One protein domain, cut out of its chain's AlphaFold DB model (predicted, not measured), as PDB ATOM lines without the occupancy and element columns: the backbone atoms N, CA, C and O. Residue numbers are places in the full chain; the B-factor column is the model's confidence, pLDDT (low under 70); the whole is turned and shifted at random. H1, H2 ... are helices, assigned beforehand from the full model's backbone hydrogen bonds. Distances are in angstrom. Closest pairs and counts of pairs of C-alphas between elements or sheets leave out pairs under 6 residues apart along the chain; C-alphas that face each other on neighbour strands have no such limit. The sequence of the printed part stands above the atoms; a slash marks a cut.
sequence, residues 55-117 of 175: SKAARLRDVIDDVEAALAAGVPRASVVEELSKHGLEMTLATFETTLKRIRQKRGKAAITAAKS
ATOM      1  N   SER A  55       3.498  -6.176  -0.236       84.44
ATOM      2  CA  SER A  55       3.881  -7.053   0.879       84.44
ATOM      3  C   SER A  55       3.542  -6.413   2.232       84.44
ATOM      4  O   SER A  55       3.611  -5.192   2.375       84.44
ATOM      5  N   LYS A  56       3.251  -7.229   3.252       82.19
ATOM      6  CA  LYS A  56       2.983  -6.759   4.628       82.19
ATOM      7  C   LYS A  56       4.087  -5.834   5.159       82.19
ATOM      8  O   LYS A  56       3.813  -4.806   5.759       82.19
ATOM      9  N   ALA A  57       5.347  -6.150   4.847       82.75
ATOM     10  CA  ALA A  57       6.500  -5.332   5.221       82.75
ATOM     11  C   ALA A  57       6.648  -4.027   4.414       82.75
ATOM     12  O   ALA A  57       7.419  -3.158   4.816       82.75
ATOM     13  N   ALA A  58       6.007  -3.915   3.247       85.38
ATOM     14  CA  ALA A  58       5.930  -2.664   2.500       85.38
ATOM     15  C   ALA A  58       4.854  -1.763   3.107       85.38
ATOM     16  O   ALA A  58       5.182  -0.644   3.461       85.38
ATOM     17  N   ARG A  59       3.657  -2.303   3.356       86.62
ATOM     18  CA  ARG A  59       2.572  -1.584   4.040       86.62
ATOM     19  C   ARG A  59       2.980  -1.087   5.431       86.62
ATOM     20  O   ARG A  59       2.769   0.070   5.754       86.62
ATOM     21  N   LEU A  60       3.685  -1.911   6.219       87.38
ATOM     22  CA  LEU A  60       4.239  -1.478   7.511       87.38
ATOM     23  C   LEU A  60       5.294  -0.365   7.372       87.38
ATOM     24  O   LEU A  60       5.494   0.402   8.302       87.38
ATOM     25  N   ARG A  61       5.995  -0.276   6.233       87.75
ATOM     26  CA  ARG A  61       6.962   0.806   5.999       87.75
ATOM     27  C   ARG A  61       6.264   2.142   5.761       87.75
ATOM     28  O   ARG A  61       6.865   3.156   6.075       87.75
ATOM     29  N   ASP A  62       5.053   2.134   5.220       88.25
ATOM     30  CA  ASP A  62       4.321   3.363   4.916       88.25
ATOM     31  C   ASP A  62       3.793   4.029   6.205       88.25
ATOM     32  O   ASP A  62       3.770   5.249   6.287       88.25
ATOM     33  N   VAL A  63       3.485   3.237   7.243       89.81
ATOM     34  CA  VAL A  63       2.989   3.697   8.566       89.81
ATOM     35  C   VAL A  63       4.035   3.619   9.688       89.81
ATOM     36  O   VAL A  63       3.715   3.697  10.872       89.81
ATOM     37  N   ILE A  64       5.302   3.387   9.343       89.62
ATOM     38  CA  ILE A  64       6.355   3.109  10.331       89.62
ATOM     39  C   ILE A  64       6.591   4.280  11.289       89.62
ATOM     40  O   ILE A  64       6.884   4.041  12.456       89.62
ATOM     41  N   ASP A  65       6.472   5.518  10.810       91.00
ATOM     42  CA  ASP A  65       6.749   6.712  11.610       91.00
ATOM     43  C   ASP A  65       5.680   6.891  12.700       91.00
ATOM     44  O   ASP A  65       6.020   7.116  13.861       91.00
ATOM     45  N   ASP A  66       4.409   6.648  12.367       92.44
ATOM     46  CA  ASP A  66       3.298   6.653  13.326       92.44
ATOM     47  C   ASP A  66       3.424   5.514  14.347       92.44
ATOM     48  O   ASP A  66       3.221   5.705  15.547       92.44
ATOM     49  N   VAL A  67       3.821   4.322  13.886       91.50
ATOM     50  CA  VAL A  67       4.088   3.172  14.761       91.50
ATOM     51  C   VAL A  67       5.222   3.482  15.739       91.50
ATOM     52  O   VAL A  67       5.120   3.169  16.924       91.50
ATOM     53  N   GLU A  68       6.313   4.093  15.278       91.75
ATOM     54  CA  GLU A  68       7.439   4.462  16.139       91.75
ATOM     55  C   GLU A  68       7.068   5.571  17.130       91.75
ATOM     56  O   GLU A  68       7.481   5.489  18.288       91.75
ATOM     57  N   ALA A  69       6.233   6.534  16.731       92.88
ATOM     58  CA  ALA A  69       5.693   7.554  17.627       92.88
ATOM     59  C   ALA A  69       4.798   6.950  18.723       92.88
ATOM     60  O   ALA A  69       4.968   7.266  19.902       92.88
ATOM     61  N   ALA A  70       3.903   6.021  18.369       92.19
ATOM     62  CA  ALA A  70       3.062   5.317  19.338       92.19
ATOM     63  C   ALA A  70       3.901   4.504  20.340       92.19
ATOM     64  O   ALA A  70       3.648   4.530  21.545       92.19
ATOM     65  N   LEU A  71       4.944   3.818  19.863       91.38
ATOM     66  CA  LEU A  71       5.870   3.089  20.734       91.38
ATOM     67  C   LEU A  71       6.684   4.031  21.636       91.38
ATOM     68  O   LEU A  71       6.933   3.688  22.789       91.38
ATOM     69  N   ALA A  72       7.082   5.207  21.144       90.69
ATOM     70  CA  ALA A  72       7.778   6.221  21.940       90.69
ATOM     71  C   ALA A  72       6.881   6.824  23.034       90.69
ATOM     72  O   ALA A  72       7.367   7.142  24.115       90.69
ATOM     73  N   ALA A  73       5.570   6.904  22.787       94.50
ATOM     74  CA  ALA A  73       4.569   7.270  23.789       94.50
ATOM     75  C   ALA A  73       4.317   6.167  24.840       94.50
ATOM     76  O   ALA A  73       3.545   6.374  25.773       94.50
ATOM     77  N   GLY A  74       4.957   4.998  24.709       93.62
ATOM     78  CA  GLY A  74       4.852   3.894  25.661       93.62
ATOM     79  C   GLY A  74       3.730   2.897  25.366       93.62
ATOM     80  O   GLY A  74       3.451   2.040  26.203       93.62
ATOM     81  N   VAL A  75       3.096   2.958  24.187       92.88
ATOM     82  CA  VAL A  75       2.075   1.972  23.798       92.88
ATOM     83  C   VAL A  75       2.723   0.583  23.687       92.88
ATOM     84  O   VAL A  75       3.754   0.430  23.021       92.88
ATOM     85  N   PRO A  76       2.145  -0.462  24.308       93.56
ATOM     86  CA  PRO A  76       2.710  -1.799  24.239       93.56
ATOM     87  C   PRO A  76       2.636  -2.352  22.811       93.56
ATOM     88  O   PRO A  76       1.645  -2.202  22.096       93.56
ATOM     89  N   ARG A  77       3.689  -3.075  22.413       91.00
ATOM     90  CA  ARG A  77       3.821  -3.657  21.063       91.00
ATOM     91  C   ARG A  77       2.652  -4.571  20.694       91.00
ATOM     92  O   ARG A  77       2.260  -4.603  19.534       91.00
ATOM     93  N   ALA A  78       2.102  -5.295  21.669       91.12
ATOM     94  CA  ALA A  78       0.954  -6.174  21.465       91.12
ATOM     95  C   ALA A  78      -0.287  -5.400  20.989       91.12
ATOM     96  O   ALA A  78      -0.901  -5.804  20.007       91.12
ATOM     97  N   SER A  79      -0.593  -4.254  21.607       92.75
ATOM     98  CA  SER A  79      -1.728  -3.412  21.209       92.75
ATOM     99  C   SER A  79      -1.546  -2.826  19.812       92.75
ATOM    100  O   SER A  79      -2.487  -2.808  19.029       92.75
ATOM    101  N   VAL A  80      -0.322  -2.432  19.445       91.50
ATOM    102  CA  VAL A  80      -0.034  -1.969  18.076       91.50
ATOM    103  C   VAL A  80      -0.275  -3.081  17.050       91.50
ATOM    104  O   VAL A  80      -0.851  -2.837  15.996       91.50
ATOM    105  N   VAL A  81       0.141  -4.316  17.345       91.25
ATOM    106  CA  VAL A  81      -0.086  -5.469  16.455       91.25
ATOM    107  C   VAL A  81      -1.573  -5.804  16.331       91.25
ATOM    108  O   VAL A  81      -2.021  -6.177  15.247       91.25
ATOM    109  N   GLU A  82      -2.340  -5.656  17.408       91.31
ATOM    110  CA  GLU A  82      -3.791  -5.838  17.382       91.31
ATOM    111  C   GLU A  82      -4.466  -4.806  16.469       91.31
ATOM    112  O   GLU A  82      -5.222  -5.185  15.576       91.31
ATOM    113  N   GLU A  83      -4.127  -3.522  16.612       91.62
ATOM    114  CA  GLU A  83      -4.629  -2.453  15.738       91.62
ATOM    115  C   GLU A  83      -4.241  -2.684  14.271       91.62
ATOM    116  O   GLU A  83      -5.081  -2.628  13.373       91.62
ATOM    117  N   LEU A  84      -2.987  -3.056  14.006       89.88
ATOM    118  CA  LEU A  84      -2.554  -3.416  12.653       89.88
ATOM    119  C   LEU A  84      -3.358  -4.601  12.096       89.88
ATOM    120  O   LEU A  84      -3.727  -4.601  10.920       89.88
ATOM    121  N   SER A  85      -3.679  -5.590  12.930       89.38
ATOM    122  CA  SER A  85      -4.493  -6.740  12.526       89.38
ATOM    123  C   SER A  85      -5.927  -6.326  12.177       89.38
ATOM    124  O   SER A  85      -6.435  -6.772  11.148       89.38
ATOM    125  N   LYS A  86      -6.539  -5.396  12.931       89.38
ATOM    126  CA  LYS A  86      -7.861  -4.806  12.614       89.38
ATOM    127  C   LYS A  86      -7.878  -4.134  11.236       89.38
ATOM    128  O   LYS A  86      -8.871  -4.211  10.519       89.38
ATOM    129  N   HIS A  87      -6.754  -3.548  10.828       85.00
ATOM    130  CA  HIS A  87      -6.576  -2.935   9.509       85.00
ATOM    131  C   HIS A  87      -6.098  -3.912   8.412       85.00
ATOM    132  O   HIS A  87      -5.682  -3.488   7.331       85.00
ATOM    133  N   GLY A  88      -6.161  -5.228   8.647       83.62
ATOM    134  CA  GLY A  88      -5.825  -6.251   7.649       83.62
ATOM    135  C   GLY A  88      -4.322  -6.517   7.487       83.62
ATOM    136  O   GLY A  88      -3.889  -7.103   6.486       83.62
ATOM    137  N   LEU A  89      -3.508  -6.097   8.459       82.94
ATOM    138  CA  LEU A  89      -2.076  -6.384   8.556       82.94
ATOM    139  C   LEU A  89      -1.803  -7.446   9.623       82.94
ATOM    140  O   LEU A  89      -1.028  -7.244  10.553       82.94
ATOM    141  N   GLU A  90      -2.400  -8.622   9.440       85.62
ATOM    142  CA  GLU A  90      -2.189  -9.760  10.332       85.62
ATOM    143  C   GLU A  90      -0.739 -10.257  10.270       85.62
ATOM    144  O   GLU A  90      -0.247 -10.751   9.236       85.62
ATOM    145  N   MET A  91      -0.047 -10.132  11.398       87.06
ATOM    146  CA  MET A  91       1.291 -10.662  11.612       87.06
ATOM    147  C   MET A  91       1.514 -10.994  13.083       87.06
ATOM    148  O   MET A  91       0.932 -10.385  13.972       87.06
ATOM    149  N   THR A  92       2.401 -11.950  13.345       91.06
ATOM    150  CA  THR A  92       2.804 -12.275  14.714       91.06
ATOM    151  C   THR A  92       3.702 -11.182  15.292       91.06
ATOM    152  O   THR A  92       4.427 -10.507  14.555       91.06
ATOM    153  N   LEU A  93       3.726 -11.064  16.622       90.56
ATOM    154  CA  LEU A  93       4.576 -10.105  17.338       90.56
ATOM    155  C   LEU A  93       6.062 -10.255  16.961       90.56
ATOM    156  O   LEU A  93       6.729  -9.268  16.662       90.56
ATOM    157  N   ALA A  94       6.561 -11.489  16.841       89.75
ATOM    158  CA  ALA A  94       7.939 -11.749  16.415       89.75
ATOM    159  C   ALA A  94       8.224 -11.261  14.979       89.75
ATOM    160  O   ALA A  94       9.296 -10.720  14.682       89.75
ATOM    161  N   THR A  95       7.251 -11.421  14.075       88.56
ATOM    162  CA  THR A  95       7.366 -10.952  12.686       88.56
ATOM    163  C   THR A  95       7.369  -9.430  12.630       88.56
ATOM    164  O   THR A  95       8.157  -8.843  11.883       88.56
ATOM    165  N   PHE A  96       6.524  -8.793  13.438       90.38
ATOM    166  CA  PHE A  96       6.469  -7.345  13.582       90.38
ATOM    167  C   PHE A  96       7.822  -6.786  14.040       90.38
ATOM    168  O   PHE A  96       8.414  -5.971  13.332       90.38
ATOM    169  N   GLU A  97       8.389  -7.304  15.133       91.00
ATOM    170  CA  GLU A  97       9.687  -6.855  15.657       91.00
ATOM    171  C   GLU A  97      10.834  -7.049  14.659       91.00
ATOM    172  O   GLU A  97      11.635  -6.140  14.420       91.00
ATOM    173  N   THR A  98      10.885  -8.217  14.015       92.94
ATOM    174  CA  THR A  98      11.888  -8.513  12.985       92.94
ATOM    175  C   THR A  98      11.762  -7.548  11.807       92.94
ATOM    176  O   THR A  98      12.763  -7.072  11.255       92.94
ATOM    177  N   THR A  99      10.529  -7.214  11.425       90.62
ATOM    178  CA  THR A  99      10.263  -6.284  10.329       90.62
ATOM    179  C   THR A  99      10.644  -4.853  10.706       90.62
ATOM    180  O   THR A  99      11.330  -4.212   9.906       90.62
ATOM    181  N   LEU A 100      10.317  -4.386  11.919       91.88
ATOM    182  CA  LEU A 100      10.760  -3.090  12.451       91.88
ATOM    183  C   LEU A 100      12.287  -2.986  12.452       91.88
ATOM    184  O   LEU A 100      12.850  -2.054  11.873       91.88
ATOM    185  N   LYS A 101      12.976  -3.987  13.016       92.44
ATOM    186  CA  LYS A 101      14.446  -4.059  13.038       92.44
ATOM    187  C   LYS A 101      15.018  -3.924  11.628       92.44
ATOM    188  O   LYS A 101      15.939  -3.139  11.396       92.44
ATOM    189  N   ARG A 102      14.456  -4.656  10.664       90.44
ATOM    190  CA  ARG A 102      14.904  -4.618   9.266       90.44
ATOM    191  C   ARG A 102      14.644  -3.262   8.605       90.44
ATOM    192  O   ARG A 102      15.481  -2.812   7.823       90.44
ATOM    193  N   ILE A 103      13.513  -2.612   8.885       88.88
ATOM    194  CA  ILE A 103      13.194  -1.283   8.341       88.88
ATOM    195  C   ILE A 103      14.162  -0.231   8.900       88.88
ATOM    196  O   ILE A 103      14.794   0.470   8.107       88.88
ATOM    197  N   ARG A 104      14.379  -0.197  10.223       88.31
ATOM    198  CA  ARG A 104      15.346   0.701  10.886       88.31
ATOM    199  C   ARG A 104      16.750   0.554  10.317       88.31
ATOM    200  O   ARG A 104      17.405   1.528   9.960       88.31
ATOM    201  N   GLN A 105      17.188  -0.688  10.141       85.69
ATOM    202  CA  GLN A 105      18.478  -0.991   9.542       85.69
ATOM    203  C   GLN A 105      18.618  -0.472   8.110       85.69
ATOM    204  O   GLN A 105      19.680   0.029   7.749       85.69
ATOM    205  N   LYS A 106      17.581  -0.612   7.278       86.44
ATOM    206  CA  LYS A 106      17.604  -0.089   5.907       86.44
ATOM    207  C   LYS A 106      17.648   1.439   5.890       86.44
ATOM    208  O   LYS A 106      18.395   1.982   5.086       86.44
ATOM    209  N   ARG A 107      16.922   2.109   6.793       83.00
ATOM    210  CA  ARG A 107      16.963   3.573   6.957       83.00
ATOM    211  C   ARG A 107      18.355   4.060   7.372       83.00
ATOM    212  O   ARG A 107      18.909   4.930   6.711       83.00
ATOM    213  N   GLY A 108      18.966   3.424   8.375       79.12
ATOM    214  CA  GLY A 108      20.332   3.748   8.800       79.12
ATOM    215  C   GLY A 108      21.373   3.520   7.698       79.12
ATOM    216  O   GLY A 108      22.216   4.377   7.455       79.12
ATOM    217  N   LYS A 109      21.280   2.403   6.957       73.69
ATOM    218  CA  LYS A 109      22.162   2.148   5.804       73.69
ATOM    219  C   LYS A 109      21.970   3.176   4.684       73.69
ATOM    220  O   LYS A 109      22.963   3.657   4.152       73.69
ATOM    221  N   ALA A 110      20.725   3.532   4.357       70.88
ATOM    222  CA  ALA A 110      20.423   4.530   3.332       70.88
ATOM    223  C   ALA A 110      20.994   5.912   3.688       70.88
ATOM    224  O   ALA A 110      21.572   6.567   2.824       70.88
ATOM    225  N   ALA A 111      20.908   6.320   4.958       68.00
ATOM    226  CA  ALA A 111      21.495   7.569   5.444       68.00
ATOM    227  C   ALA A 111      23.028   7.578   5.320       68.00
ATOM    228  O   ALA A 111      23.595   8.554   4.837       68.00
ATOM    229  N   ILE A 112      23.702   6.472   5.657       65.94
ATOM    230  CA  ILE A 112      25.163   6.341   5.502       65.94
ATOM    231  C   ILE A 112      25.563   6.402   4.020       65.94
ATOM    232  O   ILE A 112      26.526   7.078   3.661       65.94
ATOM    233  N   THR A 113      24.817   5.732   3.136       63.66
ATOM    234  CA  THR A 113      25.086   5.790   1.691       63.66
ATOM    235  C   THR A 113      24.777   7.159   1.087       63.66
ATOM    236  O   THR A 113      25.481   7.583   0.178       63.66
ATOM    237  N   ALA A 114      23.769   7.872   1.599       59.72
ATOM    238  CA  ALA A 114      23.432   9.223   1.156       59.72
ATOM    239  C   ALA A 114      24.475  10.247   1.628       59.72
ATOM    240  O   ALA A 114      24.920  11.063   0.827       59.72
ATOM    241  N   ALA A 115      24.951  10.149   2.873       58.38
ATOM    242  CA  ALA A 115      26.037  10.983   3.394       58.38
ATOM    243  C   ALA A 115      27.367  10.753   2.651       58.38
ATOM    244  O   ALA A 115      28.154  11.678   2.481       58.38
ATOM    245  N   LYS A 116      27.603   9.537   2.137       56.31
ATOM    246  CA  LYS A 116      28.778   9.232   1.304       56.31
ATOM    247  C   LYS A 116      28.681   9.797  -0.123       56.31
ATOM    248  O   LYS A 116      29.710   9.986  -0.761       56.31
ATOM    249  N   SER A 117      27.471  10.087  -0.604       56.53
ATOM    250  CA  SER A 117      27.220  10.696  -1.921       56.53
ATOM    251  C   SER A 117      26.981  12.210  -1.862       56.53
ATOM    252  O   SER A 117      27.003  12.867  -2.897       56.53
TER     253      SER A 117
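Overview. This is residues 55 to 117 of the 175 residues of an uncharacterized protein of Thauera terpenica 58Eu (UniProt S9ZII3). One long helix, H4, starts in a small body with three short helices, H1, H2 and H3, and sticks out of it as an arm with residues 105 to 117. H3 makes a corner with residues 93 to 96 of H4, while H1 and H2 come near H4 farther along it, at Thr 99 and Leu 100. The printed part has 63 residues with four named helices, H1, H2, H3 and H4 along the chain, and no named strand; its class is all helix. It is only just compact, close to loose, with a radius of gyration of the C-alphas of 12.8 A, and only just elongated, spanning 41 by 27 by 18 A.

Along the chain. H4, residues 93 to 117, measures 36.3 A from C-alpha 93 at (4.576, -10.105, 17.338) to C-alpha 117 at (27.220, 10.696, -1.921). H3 is residues 77 to 86, 14.5 A long; H2 is residues 64 to 72, 12.1 A. H1, residues 56 to 62, is 10.2 A long and begins with C-alpha 56 at (2.983, -6.759, 4.628).

Arrangement. H4 touches H3 with residues 93 to 96 alone, about perpendicular at 82 degrees; their closest C-alphas, of Val 81 and Leu 93, are 6.6 A apart. H1 and H4 are close but not clearly touching, with the closest C-alphas, of Ala 57 and Thr 99, at 6.4 A; they run the same way at a steep tilt of 51 degrees. H2 is close to but not clearly touching H4, with the C-alphas of Ile 64 and Leu 100 closest at 7.9 A, and H3, with those of Leu 71 and Arg 77 closest at 7.1 A. H1 and H2 meet only through their link; H1 and H3 are apart. Every O i to N i+4 pair is within hydrogen-bond range in H2, H3 and H4, and 2 of 3 in H1.

Size, cuts and confidence. The C-alphas of Lys 86 and Ser 117, the two farthest apart, are 41.0 A from each other. Without residues 105 to 117, which stand free, the body spans 27 by 23 by 18 A. The printed part has no cut, and no link is long. Mean pLDDT of the printed part is 85.6; residues 111 to 117 are under 70.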